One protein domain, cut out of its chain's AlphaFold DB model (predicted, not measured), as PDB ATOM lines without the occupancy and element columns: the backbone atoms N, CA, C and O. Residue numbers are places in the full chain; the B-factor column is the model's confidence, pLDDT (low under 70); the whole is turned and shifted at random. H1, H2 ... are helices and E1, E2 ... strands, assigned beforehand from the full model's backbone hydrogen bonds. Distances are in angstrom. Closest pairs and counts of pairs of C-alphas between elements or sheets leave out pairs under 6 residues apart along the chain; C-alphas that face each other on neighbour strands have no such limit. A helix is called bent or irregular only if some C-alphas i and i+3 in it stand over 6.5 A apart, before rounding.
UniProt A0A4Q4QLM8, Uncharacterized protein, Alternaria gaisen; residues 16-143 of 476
ATOM      1  N   SER A  16     -22.378  15.464  43.353       77.25
ATOM      2  CA  SER A  16     -20.993  15.942  43.434       77.25
ATOM      3  C   SER A  16     -20.809  17.350  42.850       77.25
ATOM      4  O   SER A  16     -20.213  18.207  43.498       77.25
ATOM      5  N   SER A  17     -21.401  17.647  41.692       77.06
ATOM      6  CA  SER A  17     -21.339  18.969  41.054       77.06
ATOM      7  C   SER A  17     -21.998  20.063  41.902       77.06
ATOM      8  O   SER A  17     -21.492  21.184  41.973       77.06
ATOM      9  N   TRP A  18     -23.105  19.754  42.583       78.88
ATOM     10  CA  TRP A  18     -23.754  20.693  43.504       78.88
ATOM     11  C   TRP A  18     -22.913  20.958  44.753       78.88
ATOM     12  O   TRP A  18     -22.810  22.107  45.192       78.88
ATOM     13  N   VAL A  19     -22.301  19.914  45.318       81.19
ATOM     14  CA  VAL A  19     -21.368  20.047  46.447       81.19
ATOM     15  C   VAL A  19     -20.169  20.897  46.030       81.19
ATOM     16  O   VAL A  19     -19.862  21.876  46.708       81.19
ATOM     17  N   ALA A  20     -19.569  20.605  44.872       81.69
ATOM     18  CA  ALA A  20     -18.459  21.373  44.321       81.69
ATOM     19  C   ALA A  20     -18.839  22.849  44.135       81.69
ATOM     20  O   ALA A  20     -18.123  23.727  44.601       81.69
ATOM     21  N   LEU A  21     -20.000  23.152  43.545       77.56
ATOM     22  CA  LEU A  21     -20.439  24.537  43.352       77.56
ATOM     23  C   LEU A  21     -20.617  25.288  44.682       77.56
ATOM     24  O   LEU A  21     -20.191  26.435  44.796       77.56
ATOM     25  N   ARG A  22     -21.205  24.651  45.704       80.38
ATOM     26  CA  ARG A  22     -21.363  25.260  47.038       80.38
ATOM     27  C   ARG A  22     -20.010  25.545  47.688       80.38
ATOM     28  O   ARG A  22     -19.774  26.652  48.167       80.38
ATOM     29  N   CYS A  23     -19.112  24.567  47.657       81.06
ATOM     30  CA  CYS A  23     -17.756  24.683  48.182       81.06
ATOM     31  C   CYS A  23     -16.937  25.751  47.444       81.06
ATOM     32  O   CYS A  23     -16.215  26.524  48.072       81.06
ATOM     33  N   LEU A  24     -17.095  25.856  46.124       77.44
ATOM     34  CA  LEU A  24     -16.367  26.814  45.298       77.44
ATOM     35  C   LEU A  24     -16.596  28.268  45.739       77.44
ATOM     36  O   LEU A  24     -15.679  29.089  45.645       77.44
ATOM     37  N   LEU A  25     -17.806  28.581  46.207       75.38
ATOM     38  CA  LEU A  25     -18.185  29.918  46.667       75.38
ATOM     39  C   LEU A  25     -17.828  30.168  48.143       75.38
ATOM     40  O   LEU A  25     -17.642  31.319  48.526       75.38
ATOM     41  N   ALA A  26     -17.727  29.117  48.963       81.94
ATOM     42  CA  ALA A  26     -17.639  29.232  50.422       81.94
ATOM     43  C   ALA A  26     -16.222  29.063  51.005       81.94
ATOM     44  O   ALA A  26     -15.954  29.556  52.097       81.94
ATOM     45  N   ILE A  27     -15.315  28.364  50.313       82.75
ATOM     46  CA  ILE A  27     -14.016  27.961  50.880       82.75
ATOM     47  C   ILE A  27     -12.993  29.110  50.811       82.75
ATOM     48  O   ILE A  27     -12.785  29.710  49.744       82.75
ATOM     49  N   SER A  28     -12.326  29.392  51.938       86.88
ATOM     50  CA  SER A  28     -11.248  30.387  52.045       86.88
ATOM     51  C   SER A  28      -9.990  29.951  51.269       86.88
ATOM     52  O   SER A  28      -9.793  28.757  51.072       86.88
ATOM     53  N   PRO A  29      -9.105  30.859  50.811       83.56
ATOM     54  CA  PRO A  29      -7.894  30.463  50.076       83.56
ATOM     55  C   PRO A  29      -7.012  29.447  50.821       83.56
ATOM     56  O   PRO A  29      -6.557  28.482  50.214       83.56
ATOM     57  N   HIS A  30      -6.850  29.625  52.136       86.56
ATOM     58  CA  HIS A  30      -6.106  28.700  52.994       86.56
ATOM     59  C   HIS A  30      -6.728  27.297  52.988       86.56
ATOM     60  O   HIS A  30      -6.035  26.304  52.781       86.56
ATOM     61  N   ASP A  31      -8.052  27.214  53.127       89.44
ATOM     62  CA  ASP A  31      -8.758  25.931  53.127       89.44
ATOM     63  C   ASP A  31      -8.717  25.249  51.753       89.44
ATOM     64  O   ASP A  31      -8.712  24.024  51.686       89.44
ATOM     65  N   ARG A  32      -8.635  26.010  50.649       87.81
ATOM     66  CA  ARG A  32      -8.439  25.437  49.302       87.81
ATOM     67  C   ARG A  32      -7.091  24.745  49.196       87.81
ATOM     68  O   ARG A  32      -7.037  23.607  48.745       87.81
ATOM     69  N   GLN A  33      -6.026  25.417  49.630       88.12
ATOM     70  CA  GLN A  33      -4.680  24.850  49.605       88.12
ATOM     71  C   GLN A  33      -4.587  23.626  50.522       88.12
ATOM     72  O   GLN A  33      -4.066  22.591  50.107       88.12
ATOM     73  N   ALA A  34      -5.144  23.707  51.734       92.06
ATOM     74  CA  ALA A  34      -5.191  22.581  52.665       92.06
ATOM     75  C   ALA A  34      -5.974  21.391  52.083       92.06
ATOM     76  O   ALA A  34      -5.497  20.259  52.129       92.06
ATOM     77  N   LEU A  35      -7.138  21.643  51.473       91.62
ATOM     78  CA  LEU A  35      -7.955  20.609  50.842       91.62
ATOM     79  C   LEU A  35      -7.266  19.992  49.620       91.62
ATOM     80  O   LEU A  35      -7.277  18.773  49.480       91.62
ATOM     81  N   ALA A  36      -6.642  20.801  48.759       91.19
ATOM     82  CA  ALA A  36      -5.881  20.312  47.611       91.19
ATOM     83  C   ALA A  36      -4.689  19.457  48.061       91.19
ATOM     84  O   ALA A  36      -4.501  18.358  47.549       91.19
ATOM     85  N   THR A  37      -3.951  19.901  49.081       93.75
ATOM     86  CA  THR A  37      -2.837  19.143  49.675       93.75
ATOM     87  C   THR A  37      -3.319  17.807  50.245       93.75
ATOM     88  O   THR A  37      -2.738  16.760  49.961       93.75
ATOM     89  N   ALA A  38      -4.419  17.815  51.007       94.44
ATOM     90  CA  ALA A  38      -5.012  16.601  51.564       94.44
ATOM     91  C   ALA A  38      -5.507  15.648  50.466       94.44
ATOM     92  O   ALA A  38      -5.301  14.438  50.561       94.44
ATOM     93  N   PHE A  39      -6.115  16.186  49.407       93.19
ATOM     94  CA  PHE A  39      -6.558  15.414  48.254       93.19
ATOM     95  C   PHE A  39      -5.377  14.771  47.521       93.19
ATOM     96  O   PHE A  39      -5.406  13.570  47.285       93.19
ATOM     97  N   ILE A  40      -4.306  15.517  47.236       93.69
ATOM     98  CA  ILE A  40      -3.081  14.976  46.627       93.69
ATOM     99  C   ILE A  40      -2.517  13.844  47.489       93.69
ATOM    100  O   ILE A  40      -2.283  12.746  46.989       93.69
ATOM    101  N   ALA A  41      -2.356  14.069  48.797       95.06
ATOM    102  CA  ALA A  41      -1.854  13.052  49.720       95.06
ATOM    103  C   ALA A  41      -2.748  11.799  49.753       95.06
ATOM    104  O   ALA A  41      -2.255  10.675  49.848       95.06
ATOM    105  N   PHE A  42      -4.065  11.979  49.646       93.31
ATOM    106  CA  PHE A  42      -5.023  10.883  49.554       93.31
ATOM    107  C   PHE A  42      -4.894  10.112  48.230       93.31
ATOM    108  O   PHE A  42      -4.847   8.882  48.255       93.31
ATOM    109  N   MET A  43      -4.753  10.809  47.097       92.44
ATOM    110  CA  MET A  43      -4.588  10.202  45.769       92.44
ATOM    111  C   MET A  43      -3.226   9.515  45.579       92.44
ATOM    112  O   MET A  43      -3.142   8.553  44.823       92.44
ATOM    113  N   LYS A  44      -2.180   9.936  46.308       93.19
ATOM    114  CA  LYS A  44      -0.863   9.263  46.341       93.19
ATOM    115  C   LYS A  44      -0.892   7.904  47.067       93.19
ATOM    116  O   LYS A  44       0.111   7.192  47.070       93.19
ATOM    117  N   ARG A  45      -2.008   7.507  47.698       92.75
ATOM    118  CA  ARG A  45      -2.110   6.201  48.370       92.75
ATOM    119  C   ARG A  45      -2.032   5.051  47.351       92.75
ATOM    120  O   ARG A  45      -2.744   5.105  46.351       92.75
ATOM    121  N   PRO A  46      -1.305   3.952  47.652       92.00
ATOM    122  CA  PRO A  46      -1.140   2.814  46.735       92.00
ATOM    123  C   PRO A  46      -2.437   2.153  46.267       92.00
ATOM    124  O   PRO A  46      -2.454   1.451  45.268       92.00
ATOM    125  N   TYR A  47      -3.541   2.349  46.991       90.44
ATOM    126  CA  TYR A  47      -4.849   1.880  46.546       90.44
ATOM    127  C   TYR A  47      -5.213   2.463  45.171       90.44
ATOM    128  O   TYR A  47      -5.513   1.712  44.250       90.44
ATOM    129  N   PHE A  48      -5.087   3.782  44.993       90.69
ATOM    130  CA  PHE A  48      -5.491   4.466  43.762       90.69
ATOM    131  C   PHE A  48      -4.542   4.251  42.586       90.69
ATOM    132  O   PHE A  48      -4.874   4.650  41.477       90.69
ATOM    133  N   SER A  49      -3.378   3.625  42.790       91.50
ATOM    134  CA  SER A  49      -2.487   3.256  41.689       91.50
ATOM    135  C   SER A  49      -2.812   1.894  41.085       91.50
ATOM    136  O   SER A  49      -2.193   1.538  40.093       91.50
ATOM    137  N   ARG A  50      -3.745   1.108  41.633       92.00
ATOM    138  CA  ARG A  50      -4.040  -0.254  41.151       92.00
ATOM    139  C   ARG A  50      -5.065  -0.236  40.020       92.00
ATOM    140  O   ARG A  50      -6.119   0.373  40.171       92.00
ATOM    141  N   VAL A  51      -4.810  -0.975  38.936       90.12
ATOM    142  CA  VAL A  51      -5.750  -1.091  37.795       90.12
ATOM    143  C   VAL A  51      -7.145  -1.555  38.247       90.12
ATOM    144  O   VAL A  51      -8.149  -0.953  37.877       90.12
ATOM    145  N   TRP A  52      -7.212  -2.565  39.118       87.69
ATOM    146  CA  TRP A  52      -8.467  -3.166  39.595       87.69
ATOM    147  C   TRP A  52      -9.410  -2.197  40.317       87.69
ATOM    148  O   TRP A  52     -10.627  -2.353  40.235       87.69
ATOM    149  N   VAL A  53      -8.877  -1.148  40.956       87.75
ATOM    150  CA  VAL A  53      -9.702  -0.154  41.663       87.75
ATOM    151  C   VAL A  53     -10.659   0.558  40.709       87.75
ATOM    152  O   VAL A  53     -11.752   0.950  41.103       87.75
ATOM    153  N   MET A  54     -10.306   0.666  39.431       84.38
ATOM    154  CA  MET A  54     -11.182   1.230  38.410       84.38
ATOM    155  C   MET A  54     -12.461   0.423  38.225       84.38
ATOM    156  O   MET A  54     -13.555   0.986  38.197       84.38
ATOM    157  N   GLN A  55     -12.312  -0.894  38.093       83.50
ATOM    158  CA  GLN A  55     -13.431  -1.815  37.962       83.50
ATOM    159  C   GLN A  55     -14.267  -1.843  39.232       83.50
ATOM    160  O   GLN A  55     -15.487  -1.754  39.139       83.50
ATOM    161  N   GLU A  56     -13.624  -1.912  40.399       87.81
ATOM    162  CA  GLU A  56     -14.311  -1.903  41.692       87.81
ATOM    163  C   GLU A  56     -15.187  -0.657  41.838       87.81
ATOM    164  O   GLU A  56     -16.371  -0.765  42.146       87.81
ATOM    165  N   LEU A  57     -14.633   0.523  41.551       86.25
ATOM    166  CA  LEU A  57     -15.373   1.775  41.652       86.25
ATOM    167  C   LEU A  57     -16.455   1.911  40.564       86.25
ATOM    168  O   LEU A  57     -17.503   2.481  40.831       86.25
ATOM    169  N   HIS A  58     -16.239   1.400  39.350       83.94
ATOM    170  CA  HIS A  58     -17.232   1.507  38.275       83.94
ATOM    171  C   HIS A  58     -18.402   0.526  38.420       83.94
ATOM    172  O   HIS A  58     -19.534   0.857  38.077       83.94
ATOM    173  N   LEU A  59     -18.129  -0.697  38.882       84.12
ATOM    174  CA  LEU A  59     -19.133  -1.750  39.041       84.12
ATOM    175  C   LEU A  59     -19.888  -1.652  40.369       84.12
ATOM    176  O   LEU A  59     -20.948  -2.263  40.515       84.12
ATOM    177  N   ALA A  60     -19.358  -0.906  41.340       87.12
ATOM    178  CA  ALA A  60     -20.017  -0.704  42.617       87.12
ATOM    179  C   ALA A  60     -21.359   0.021  42.445       87.12
ATOM    180  O   ALA A  60     -21.449   1.105  41.874       87.12
ATOM    181  N   THR A  61     -22.413  -0.558  43.020       85.81
ATOM    182  CA  THR A  61     -23.729   0.090  43.112       85.81
ATOM    183  C   THR A  61     -23.734   1.226  44.131       85.81
ATOM    184  O   THR A  61     -24.510   2.171  44.008       85.81
ATOM    185  N   GLU A  62     -22.878   1.125  45.147       87.44
ATOM    186  CA  GLU A  62     -22.712   2.116  46.200       87.44
ATOM    187  C   GLU A  62     -21.252   2.132  46.658       87.44
ATOM    188  O   GLU A  62     -20.650   1.084  46.890       87.44
ATOM    189  N   ILE A  63     -20.687   3.332  46.797       88.75
ATOM    190  CA  ILE A  63     -19.310   3.529  47.247       88.75
ATOM    191  C   ILE A  63     -19.343   4.450  48.457       88.75
ATOM    192  O   ILE A  63     -19.795   5.597  48.384       88.75
ATOM    193  N   SER A  64     -18.826   3.942  49.569       90.88
ATOM    194  CA  SER A  64     -18.653   4.697  50.803       90.88
ATOM    195  C   SER A  64     -17.172   4.927  51.079       90.88
ATOM    196  O   SER A  64     -16.353   4.015  50.982       90.88
ATOM    197  N   LEU A  65     -16.829   6.161  51.433       89.31
ATOM    198  CA  LEU A  65     -15.511   6.536  51.919       89.31
ATOM    199  C   LEU A  65     -15.488   6.390  53.441       89.31
ATOM    200  O   LEU A  65     -16.136   7.164  54.146       89.31
ATOM    201  N   CYS A  66     -14.714   5.426  53.932       90.62
ATOM    202  CA  CYS A  66     -14.521   5.198  55.362       90.62
ATOM    203  C   CYS A  66     -13.203   5.834  55.828       90.62
ATOM    204  O   CYS A  66     -12.127   5.484  55.337       90.62
ATOM    205  N   CYS A  67     -13.274   6.748  56.793       86.00
ATOM    206  CA  CYS A  67     -12.123   7.384  57.428       86.00
ATOM    207  C   CYS A  67     -12.217   7.205  58.949       86.00
ATOM    208  O   CYS A  67     -12.814   8.012  59.655       86.00
ATOM    209  N   GLY A  68     -11.660   6.106  59.465       90.81
ATOM    210  CA  GLY A  68     -11.846   5.741  60.872       90.81
ATOM    211  C   GLY A  68     -13.312   5.412  61.160       90.81
ATOM    212  O   GLY A  68     -13.834   4.446  60.608       90.81
ATOM    213  N   MET A  69     -13.960   6.211  62.011       93.12
ATOM    214  CA  MET A  69     -15.388   6.069  62.343       93.12
ATOM    215  C   MET A  69     -16.310   6.853  61.402       93.12
ATOM    216  O   MET A  69     -17.523   6.648  61.431       93.12
ATOM    217  N   ASP A  70     -15.749   7.738  60.578       93.38
ATOM    218  CA  ASP A  70     -16.523   8.568  59.667       93.38
ATOM    219  C   ASP A  70     -16.800   7.809  58.368       93.38
ATOM    220  O   ASP A  70     -15.893   7.245  57.748       93.38
ATOM    221  N   ILE A  71     -18.064   7.811  57.944       94.31
ATOM    222  CA  ILE A  71     -18.516   7.206  56.690       94.31
ATOM    223  C   ILE A  71     -19.190   8.295  55.864       94.31
ATOM    224  O   ILE A  71     -20.165   8.916  56.293       94.31
ATOM    225  N   HIS A  72     -18.671   8.525  54.665       92.31
ATOM    226  CA  HIS A  72     -19.168   9.551  53.757       92.31
ATOM    227  C   HIS A  72     -19.454   8.987  52.369       92.31
ATOM    228  O   HIS A  72     -18.826   8.028  51.930       92.31
ATOM    229  N   SER A  73     -20.374   9.627  51.642       90.12
ATOM    230  CA  SER A  73     -20.594   9.309  50.226       90.12
ATOM    231  C   SER A  73     -19.329   9.583  49.408       90.12
ATOM    232  O   SER A  73     -18.675  10.616  49.579       90.12
ATOM    233  N   PHE A  74     -19.035   8.717  48.442       88.00
ATOM    234  CA  PHE A  74     -17.979   8.954  47.459       88.00
ATOM    235  C   PHE A  74     -18.192  10.233  46.625       88.00
ATOM    236  O   PHE A  74     -17.226  10.816  46.130       88.00
ATOM    237  N   ASP A  75     -19.430  10.746  46.550       85.75
ATOM    238  CA  ASP A  75     -19.756  12.035  45.918       85.75
ATOM    239  C   ASP A  75     -18.900  13.191  46.446       85.75
ATOM    240  O   ASP A  75     -18.594  14.124  45.701       85.75
ATOM    241  N   TYR A  76     -18.532  13.153  47.731       89.19
ATOM    242  CA  TYR A  76     -17.695  14.184  48.338       89.19
ATOM    243  C   TYR A  76     -16.286  14.163  47.751       89.19
ATOM    244  O   TYR A  76     -15.751  15.221  47.432       89.19
ATOM    245  N   LEU A  77     -15.705  12.980  47.534       89.50
ATOM    246  CA  LEU A  77     -14.386  12.857  46.920       89.50
ATOM    247  C   LEU A  77     -14.405  13.330  45.460       89.50
ATOM    248  O   LEU A  77     -13.506  14.056  45.038       89.50
ATOM    249  N   LEU A  78     -15.458  12.989  44.712       86.38
ATOM    250  CA  LEU A  78     -15.651  13.487  43.346       86.38
ATOM    251  C   LEU A  78     -15.790  15.013  43.314       86.38
ATOM    252  O   LEU A  78     -15.161  15.671  42.489       86.38
ATOM    253  N   ALA A  79     -16.560  15.587  44.241       87.31
ATOM    254  CA  ALA A  79     -16.702  17.033  44.364       87.31
ATOM    255  C   ALA A  79     -15.357  17.717  44.658       87.31
ATOM    256  O   ALA A  79     -15.051  18.746  44.057       87.31
ATOM    257  N   VAL A  80     -14.538  17.136  45.542       90.38
ATOM    258  CA  VAL A  80     -13.183  17.630  45.829       90.38
ATOM    259  C   VAL A  80     -12.290  17.536  44.592       90.38
ATOM    260  O   VAL A  80     -11.619  18.515  44.278       90.38
ATOM    261  N   SER A  81     -12.327  16.430  43.840       88.38
ATOM    262  CA  SER A  81     -11.571  16.310  42.585       88.38
ATOM    263  C   SER A  81     -11.936  17.428  41.607       88.38
ATOM    264  O   SER A  81     -11.048  18.116  41.115       88.38
ATOM    265  N   MET A  82     -13.235  17.679  41.399       83.44
ATOM    266  CA  MET A  82     -13.714  18.745  40.508       83.44
ATOM    267  C   MET A  82     -13.265  20.141  40.960       83.44
ATOM    268  O   MET A  82     -12.951  20.993  40.131       83.44
ATOM    269  N   LEU A  83     -13.245  20.394  42.271       85.88
ATOM    270  CA  LEU A  83     -12.754  21.653  42.833       85.88
ATOM    271  C   LEU A  83     -11.258  21.837  42.582       85.88
ATOM    272  O   LEU A  83     -10.841  22.911  42.156       85.88
ATOM    273  N   VAL A  84     -10.470  20.790  42.816       86.25
ATOM    274  CA  VAL A  84      -9.024  20.802  42.589       86.25
ATOM    275  C   VAL A  84      -8.708  20.958  41.097       86.25
ATOM    276  O   VAL A  84      -7.837  21.750  40.751       86.25
ATOM    277  N   ASP A  85      -9.455  20.297  40.205       80.38
ATOM    278  CA  ASP A  85      -9.389  20.514  38.749       80.38
ATOM    279  C   ASP A  85      -9.648  21.976  38.390       80.38
ATOM    280  O   ASP A  85      -8.874  22.591  37.656       80.38
ATOM    281  N   PHE A  86     -10.717  22.544  38.947       80.19
ATOM    282  CA  PHE A  86     -11.075  23.933  38.719       80.19
ATOM    283  C   PHE A  86      -9.992  24.902  39.215       80.19
ATOM    284  O   PHE A  86      -9.732  25.907  38.556       80.19
ATOM    285  N   TRP A  87      -9.363  24.630  40.362       81.81
ATOM    286  CA  TRP A  87      -8.317  25.493  40.920       81.81
ATOM    287  C   TRP A  87      -6.990  25.387  40.174       81.81
ATOM    288  O   TRP A  87      -6.308  26.398  40.038       81.81
ATOM    289  N   ALA A  88      -6.643  24.199  39.680       77.56
ATOM    290  CA  ALA A  88      -5.374  23.950  39.004       77.56
ATOM    291  C   ALA A  88      -5.390  24.333  37.518       77.56
ATOM    292  O   ALA A  88      -4.413  24.872  37.017       77.56
ATOM    293  N   ASN A  89      -6.501  24.077  36.818       73.25
ATOM    294  CA  ASN A  89      -6.613  24.221  35.363       73.25
ATOM    295  C   ASN A  89      -7.842  25.054  34.979       73.25
ATOM    296  O   ASN A  89      -8.680  24.659  34.164       73.25
ATOM    297  N   ALA A  90      -7.965  26.236  35.584       67.12
ATOM    298  CA  ALA A  90      -9.143  27.086  35.435       67.12
ATOM    299  C   ALA A  90      -9.412  27.497  33.966       67.12
ATOM    300  O   ALA A  90     -10.568  27.646  33.557       67.12
ATOM    301  N   SER A  91      -8.359  27.637  33.152       65.69
ATOM    302  CA  SER A  91      -8.428  27.952  31.717       65.69
ATOM    303  C   SER A  91      -9.056  26.828  30.881       65.69
ATOM    304  O   SER A  91      -9.926  27.102  30.049       65.69
ATOM    305  N   ASP A  92      -8.672  25.574  31.125       64.25
ATOM    306  CA  ASP A  92      -9.208  24.407  30.418       64.25
ATOM    307  C   ASP A  92     -10.613  24.054  30.906       64.25
ATOM    308  O   ASP A  92     -11.510  23.769  30.108       64.25
ATOM    309  N   TYR A  93     -10.857  24.182  32.211       60.47
ATOM    310  CA  TYR A  93     -12.174  23.936  32.786       60.47
ATOM    311  C   TYR A  93     -13.217  24.960  32.303       60.47
ATOM    312  O   TYR A  93     -14.357  24.595  32.014       60.47
ATOM    313  N   ARG A  94     -12.820  26.227  32.090       59.91
ATOM    314  CA  ARG A  94     -13.667  27.262  31.459       59.91
ATOM    315  C   ARG A  94     -14.161  26.854  30.066       59.91
ATOM    316  O   ARG A  94     -15.256  27.256  29.682       59.91
ATOM    317  N   ARG A  95     -13.385  26.068  29.310       56.91
ATOM    318  CA  ARG A  95     -13.796  25.560  27.989       56.91
ATOM    319  C   ARG A  95     -14.763  24.376  28.082       56.91
ATOM    320  O   ARG A  95     -15.552  24.185  27.166       56.91
ATOM    321  N   SER A  96     -14.707  23.598  29.168       52.91
ATOM    322  CA  SER A  96     -15.495  22.368  29.349       52.91
ATOM    323  C   SER A  96     -16.831  22.564  30.079       52.91
ATOM    324  O   SER A  96     -17.644  21.639  30.113       52.91
ATOM    325  N   LEU A  97     -17.069  23.721  30.700       59.66
ATOM    326  CA  LEU A  97     -18.305  24.000  31.426       59.66
ATOM    327  C   LEU A  97     -19.478  24.311  30.480       59.66
ATOM    328  O   LEU A  97     -19.351  25.069  29.517       59.66
ATOM    329  N   THR A  98     -20.654  23.750  30.781       59.75
ATOM    330  CA  THR A  98     -21.908  24.068  30.079       59.75
ATOM    331  C   THR A  98     -22.270  25.548  30.245       59.75
ATOM    332  O   THR A  98     -21.853  26.202  31.203       59.75
ATOM    333  N   GLY A  99     -23.080  26.095  29.329       58.28
ATOM    334  CA  GLY A  99     -23.365  27.536  29.250       58.28
ATOM    335  C   GLY A  99     -23.819  28.198  30.561       58.28
ATOM    336  O   GLY A  99     -23.452  29.341  30.815       58.28
ATOM    337  N   ILE A 100     -24.539  27.478  31.431       58.59
ATOM    338  CA  ILE A 100     -25.007  27.997  32.729       58.59
ATOM    339  C   ILE A 100     -23.853  28.142  33.730       58.59
ATOM    340  O   ILE A 100     -23.749  29.164  34.405       58.59
ATOM    341  N   VAL A 101     -22.952  27.159  33.817       59.72
ATOM    342  CA  VAL A 101     -21.802  27.255  34.728       59.72
ATOM    343  C   VAL A 101     -20.781  28.246  34.182       59.72
ATOM    344  O   VAL A 101     -20.211  29.002  34.957       59.72
ATOM    345  N   THR A 102     -20.618  28.332  32.861       59.41
ATOM    346  CA  THR A 102     -19.808  29.370  32.209       59.41
ATOM    347  C   THR A 102     -20.367  30.767  32.473       59.41
ATOM    348  O   THR A 102     -19.602  31.685  32.744       59.41
ATOM    349  N   PHE A 103     -21.692  30.942  32.486       66.44
ATOM    350  CA  PHE A 103     -22.338  32.204  32.862       66.44
ATOM    351  C   PHE A 103     -22.067  32.580  34.328       66.44
ATOM    352  O   PHE A 103     -21.606  33.689  34.597       66.44
ATOM    353  N   VAL A 104     -22.253  31.649  35.271       65.44
ATOM    354  CA  VAL A 104     -21.955  31.880  36.700       65.44
ATOM    355  C   VAL A 104     -20.457  32.112  36.931       65.44
ATOM    356  O   VAL A 104     -20.083  33.012  37.680       65.44
ATOM    357  N   ALA A 105     -19.592  31.350  36.260       61.84
ATOM    358  CA  ALA A 105     -18.143  31.503  36.319       61.84
ATOM    359  C   ALA A 105     -17.686  32.842  35.729       61.84
ATOM    360  O   ALA A 105     -16.795  33.457  36.304       61.84
ATOM    361  N   ASN A 106     -18.316  33.327  34.653       64.94
ATOM    362  CA  ASN A 106     -18.026  34.633  34.058       64.94
ATOM    363  C   ASN A 106     -18.439  35.792  34.979       64.94
ATOM    364  O   ASN A 106     -17.688  36.758  35.117       64.94
ATOM    365  N   ILE A 107     -19.591  35.679  35.655       65.94
ATOM    366  CA  ILE A 107     -20.030  36.642  36.680       65.94
ATOM    367  C   ILE A 107     -19.068  36.625  37.876       65.94
ATOM    368  O   ILE A 107     -18.653  37.675  38.361       65.94
ATOM    369  N   ALA A 108     -18.652  35.437  38.315       60.09
ATOM    370  CA  ALA A 108     -17.674  35.251  39.384       60.09
ATOM    371  C   ALA A 108     -16.254  35.725  39.007       60.09
ATOM    372  O   ALA A 108     -15.516  36.203  39.867       60.09
ATOM    373  N   SER A 109     -15.851  35.609  37.736       57.41
ATOM    374  CA  SER A 109     -14.515  35.985  37.253       57.41
ATOM    375  C   SER A 109     -14.328  37.487  37.047       57.41
ATOM    376  O   SER A 109     -13.205  37.929  36.836       57.41
ATOM    377  N   TRP A 110     -15.399  38.285  37.123       57.41
ATOM    378  CA  TRP A 110     -15.309  39.751  37.125       57.41
ATOM    379  C   TRP A 110     -14.762  40.324  38.448       57.41
ATOM    380  O   TRP A 110     -14.449  41.510  38.518       57.41
ATOM    381  N   GLN A 111     -14.596  39.508  39.496       56.78
ATOM    382  CA  GLN A 111     -13.977  39.923  40.758       56.78
ATOM    383  C   GLN A 111     -12.487  39.548  40.841       56.78
ATOM    384  O   GLN A 111     -12.081  38.449  40.463       56.78
ATOM    385  N   SER A 112     -11.698  40.417  41.489       59.44
ATOM    386  CA  SER A 112     -10.297  40.224  41.939       59.44
ATOM    387  C   SER A 112     -10.033  38.926  42.724       59.44
ATOM    388  O   SER A 112      -8.889  38.535  42.957       59.44
ATOM    389  N   TRP A 113     -11.100  38.237  43.116       60.78
ATOM    390  CA  TRP A 113     -11.119  36.882  43.641       60.78
ATOM    391  C   TRP A 113     -10.542  35.831  42.683       60.78
ATOM    392  O   TRP A 113      -9.899  34.902  43.165       60.78
ATOM    393  N   TYR A 114     -10.727  35.963  41.362       60.25
ATOM    394  CA  TYR A 114     -10.237  34.969  40.398       60.25
ATOM    395  C   TYR A 114      -8.706  34.950  40.310       60.25
ATOM    396  O   TYR A 114      -8.111  33.883  40.401       60.25
ATOM    397  N   SER A 115      -8.055  36.113  40.255       60.94
ATOM    398  CA  SER A 115      -6.587  36.200  40.236       60.94
ATOM    399  C   SER A 115      -5.942  35.697  41.534       60.94
ATOM    400  O   SER A 115      -4.902  35.052  41.487       60.94
ATOM    401  N   ARG A 116      -6.587  35.888  42.697       64.19
ATOM    402  CA  ARG A 116      -6.100  35.325  43.976       64.19
ATOM    403  C   ARG A 116      -6.271  33.803  44.087       64.19
ATOM    404  O   ARG A 116      -5.708  33.203  44.998       64.19
ATOM    405  N   ARG A 117      -7.087  33.168  43.231       66.00
ATOM    406  CA  ARG A 117      -7.285  31.703  43.237       66.00
ATOM    407  C   ARG A 117      -6.083  30.964  42.672       66.00
ATOM    408  O   ARG A 117      -5.689  29.962  43.255       66.00
ATOM    409  N   GLU A 118      -5.550  31.461  41.562       65.44
ATOM    410  CA  GLU A 118      -4.425  30.851  40.853       65.44
ATOM    411  C   GLU A 118      -3.203  30.796  41.781       65.44
ATOM    412  O   GLU A 118      -2.662  29.731  42.054       65.44
ATOM    413  N   GLU A 119      -2.892  31.915  42.436       71.94
ATOM    414  CA  GLU A 119      -1.710  32.068  43.291       71.94
ATOM    415  C   GLU A 119      -1.618  31.063  44.455       71.94
ATOM    416  O   GLU A 119      -0.527  30.615  44.794       71.94
ATOM    417  N   SER A 120      -2.748  30.648  45.044       71.75
ATOM    418  CA  SER A 120      -2.739  29.728  46.199       71.75
ATOM    419  C   SER A 120      -2.519  28.257  45.828       71.75
ATOM    420  O   SER A 120      -2.112  27.476  46.683       71.75
ATOM    421  N   CYS A 121      -2.831  27.859  44.590       75.31
ATOM    422  CA  CYS A 121      -2.716  26.466  44.135       75.31
ATOM    423  C   CYS A 121      -1.617  26.263  43.083       75.31
ATOM    424  O   CYS A 121      -1.267  25.118  42.815       75.31
ATOM    425  N   LEU A 122      -1.036  27.341  42.540       80.31
ATOM    426  CA  LEU A 122       0.112  27.272  41.629       80.31
ATOM    427  C   LEU A 122       1.290  26.499  42.237       80.31
ATOM    428  O   LEU A 122       1.928  25.712  41.548       80.31
ATOM    429  N   SER A 123       1.540  26.654  43.540       85.81
ATOM    430  CA  SER A 123       2.603  25.913  44.237       85.81
ATOM    431  C   SER A 123       2.364  24.402  44.319       85.81
ATOM    432  O   SER A 123       3.304  23.662  44.576       85.81
ATOM    433  N   LEU A 124       1.127  23.943  44.103       84.69
ATOM    434  CA  LEU A 124       0.746  22.529  44.116       84.69
ATOM    435  C   LEU A 124       0.648  21.939  42.704       84.69
ATOM    436  O   LEU A 124       0.243  20.788  42.558       84.69
ATOM    437  N   GLN A 125       0.955  22.708  41.656       85.06
ATOM    438  CA  GLN A 125       0.743  22.274  40.277       85.06
ATOM    439  C   GLN A 125       1.601  21.055  39.912       85.06
ATOM    440  O   GLN A 125       1.077  20.114  39.314       85.06
ATOM    441  N   ASP A 126       2.866  21.035  40.337       86.69
ATOM    442  CA  ASP A 126       3.772  19.900  40.123       86.69
ATOM    443  C   ASP A 126       3.262  18.647  40.856       86.69
ATOM    444  O   ASP A 126       3.077  17.589  40.257       86.69
ATOM    445  N   ASP A 127       2.893  18.794  42.131       89.81
ATOM    446  CA  ASP A 127       2.314  17.716  42.939       89.81
ATOM    447  C   ASP A 127       0.983  17.183  42.376       89.81
ATOM    448  O   ASP A 127       0.659  16.001  42.518       89.81
ATOM    449  N   LEU A 128       0.182  18.049  41.752       86.81
ATOM    450  CA  LEU A 128      -1.067  17.668  41.091       86.81
ATOM    451  C   LEU A 128      -0.834  16.927  39.782       86.81
ATOM    452  O   LEU A 128      -1.675  16.104  39.405       86.81
ATOM    453  N   HIS A 129       0.270  17.225  39.101       86.00
ATOM    454  CA  HIS A 129       0.693  16.503  37.915       86.00
ATOM    455  C   HIS A 129       1.109  15.067  38.274       86.00
ATOM    456  O   HIS A 129       0.743  14.137  37.556       86.00
ATOM    457  N   ASP A 130       1.757  14.860  39.426       88.69
ATOM    458  CA  ASP A 130       2.128  13.522  39.919       88.69
ATOM    459  C   ASP A 130       0.921  12.601  40.145       88.69
ATOM    460  O   ASP A 130       1.018  11.388  39.968       88.69
ATOM    461  N   VAL A 131      -0.219  13.167  40.561       90.12
ATOM    462  CA  VAL A 131      -1.456  12.410  40.830       90.12
ATOM    463  C   VAL A 131      -2.475  12.478  39.695       90.12
ATOM    464  O   VAL A 131      -3.602  11.993  39.837       90.12
ATOM    465  N   LEU A 132      -2.122  13.107  38.571       85.44
ATOM    466  CA  LEU A 132      -3.009  13.257  37.421       85.44
ATOM    467  C   LEU A 132      -3.626  11.922  36.970       85.44
ATOM    468  O   LEU A 132      -4.838  11.890  36.729       85.44
ATOM    469  N   PRO A 133      -2.879  10.804  36.921       84.25
ATOM    470  CA  PRO A 133      -3.475   9.563  36.464       84.25
ATOM    471  C   PRO A 133      -4.498   8.963  37.439       84.25
ATOM    472  O   PRO A 133      -5.578   8.541  37.023       84.25
ATOM    473  N   GLN A 134      -4.234   9.022  38.747       88.69
ATOM    474  CA  GLN A 134      -5.172   8.577  39.781       88.69
ATOM    475  C   GLN A 134      -6.424   9.468  39.825       88.69
ATOM    476  O   GLN A 134      -7.523   9.010  40.137       88.69
ATOM    477  N   ARG A 135      -6.308  10.746  39.456       83.50
ATOM    478  CA  ARG A 135      -7.473  11.630  39.271       83.50
ATOM    479  C   ARG A 135      -8.296  11.244  38.041       83.50
ATOM    480  O   ARG A 135      -9.530  11.244  38.094       83.50
ATOM    481  N   GLY A 136      -7.619  10.855  36.960       77.25
ATOM    482  CA  GLY A 136      -8.239  10.224  35.796       77.25
ATOM    483  C   GLY A 136      -9.068   9.001  36.191       77.25
ATOM    484  O   GLY A 136     -10.194   8.855  35.717       77.25
ATOM    485  N   CYS A 137      -8.571   8.200  37.142       80.25
ATOM    486  CA  CYS A 137      -9.302   7.070  37.716       80.25
ATOM    487  C   CYS A 137     -10.654   7.468  38.299       80.25
ATOM    488  O   CYS A 137     -11.665   6.903  37.892       80.25
ATOM    489  N   LEU A 138     -10.706   8.474  39.174       81.88
ATOM    490  CA  LEU A 138     -11.972   8.933  39.758       81.88
ATOM    491  C   LEU A 138     -12.957   9.401  38.684       81.88
ATOM    492  O   LEU A 138     -14.143   9.075  38.731       81.88
ATOM    493  N   THR A 139     -12.461  10.138  37.689       75.38
ATOM    494  CA  THR A 139     -13.294  10.630  36.587       75.38
ATOM    495  C   THR A 139     -13.872   9.481  35.762       75.38
ATOM    496  O   THR A 139     -15.063   9.488  35.453       75.38
ATOM    497  N   LEU A 140     -13.054   8.488  35.414       72.69
ATOM    498  CA  LEU A 140     -13.478   7.309  34.657       72.69
ATOM    499  C   LEU A 140     -14.429   6.421  35.472       72.69
ATOM    500  O   LEU A 140     -15.485   6.032  34.980       72.69
ATOM    501  N   ALA A 141     -14.093   6.165  36.734       69.31
ATOM    502  CA  ALA A 141     -14.861   5.310  37.623       69.31
ATOM    503  C   ALA A 141     -16.214   5.908  38.020       69.31
ATOM    504  O   ALA A 141     -17.185   5.174  38.154       69.31
ATOM    505  N   SER A 142     -16.313   7.237  38.136       67.94
ATOM    506  CA  SER A 142     -17.566   7.922  38.491       67.94
ATOM    507  C   SER A 142     -18.715   7.697  37.504       67.94
ATOM    508  O   SER A 142     -19.837   8.123  37.774       67.94
ATOM    509  N   GLY A 143     -18.449   7.125  36.322       64.00
ATOM    510  CA  GLY A 143     -19.458   6.917  35.283       64.00
ATOM    511  C   GLY A 143     -20.051   8.219  34.738       64.00
ATOM    512  O   GLY A 143     -20.969   8.176  33.924       64.00
TER     513      GLY A 143
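Overview. This is residues 16 to 143 of the 476 residues of an uncharacterized protein of Alternaria gaisen (UniProt A0A4Q4QLM8). What is the main picture? One helix, H4, runs through the middle, and H1, H2, H7 and H8 pack round it, with H2 and H7 side by side. H3 and the small strand hairpin of E1 and E2 lie toward one end of the longest axis, while H5 and H6 lie toward the other. What is it made of? There are 128 residues printed, with eight named helices and two named strands in the order H1 H2 H3 E1 E2 H4 H5 H6 H7 H8; the sheet, in the order E1 - E2, is antiparallel, and the class is mostly helix. How large is it? It is compact, with a radius of gyration of the C-alphas of 15.0 A, and spans 43 by 29 by 28 A along its three main axes.

Arrangement. How is the sheet made? E1, residues 64 to 67, and E2, residues 70 to 73, form a hairpin, antiparallel with 152 degrees between their directions. N 65 and O 72 are within hydrogen-bond range at 2.8 A, as are N 72 and O 65 at 2.9 A. A tight link joins E2 to H4, residues 74 to 88; the closest C-alphas of E1 and H4 are those of Ser 64 and Phe 74, 5.5 A apart. What touches H4? H4 is the hub, touching four helices, among them H1, residues 16 to 26, the same way at a steep tilt of 53 degrees, with the closest C-alphas, those of Ser 16 and Ala 79, 4.5 A apart. With its residues 80 to 84 alone H4 touches residues 35 to 39 of H2, residues 29 to 43, opposite ways at a steep tilt of 62 degrees; the closest C-alphas are those of Ala 36 and Val 84, 5.9 A apart. With its residues 87 to 88 alone it touches H7, residues 113 to 130, at 72 degrees, only just about perpendicular; the closest C-alphas are those of Ala 88 and Cys 121, 6.3 A apart. What comes next outward? With its residues 78 to 81 alone H4 touches H8, residues 132 to 141, opposite ways at a steep tilt of 42 degrees; the closest C-alphas are those of Leu 78 and Leu 138, 6.9 A apart. H2 and H7 touch at a shallow tilt of 18 degrees, the same way, with the closest C-alphas, those of Gln 33 and Cys 121, 6.0 A apart. H8 touches H3, residues 51 to 59, at a shallow tilt of 30 degrees, the same way, with the closest C-alphas, those of His 58 and Ala 141, 4.5 A apart. Where are the other helices, and how do the backbones run? H5, residues 90 to 96, and H6, residues 99 to 109, are close but not clearly touching, their closest C-alphas, those of Arg 94 and Thr 102, being 6.5 A apart. In H2, H4, H6 and H8 every O i to N i+4 pair is within hydrogen-bond range. The counts are 6 of 7 in H1, 4 of 5 in H3, 2 of 3 in H5 and 6 of 14 in H7, where 9 of 15 O i to N i+3 pairs are within range.

Along the chain. Where do the elements begin and end? E1 begins at C-alpha 64 (-18.653, 4.697, 50.803), H1 at C-alpha 16 (-20.993, 15.942, 43.434), and H8 ends at C-alpha 141 (-14.861, 5.310, 37.623). How long are the longer helices? From first to last C-alpha H7 measures 27.1 A, H4 21.3 A and H2 21.0 A. Is any helix irregular? H7 is, with C-alphas 123 and 126 7.4 A apart and a kink of 61 degrees near residue 124.

Size, cuts and confidence. How far does it reach? The two C-alphas farthest apart are those of Trp 52 and Trp 110, 43.5 A. Is the printed part unbroken? It has no cut, and no link is long. Where is confidence low? The mean pLDDT of the printed part is 79.9, and residues 90 to 118 and 141 to 143 are under 70.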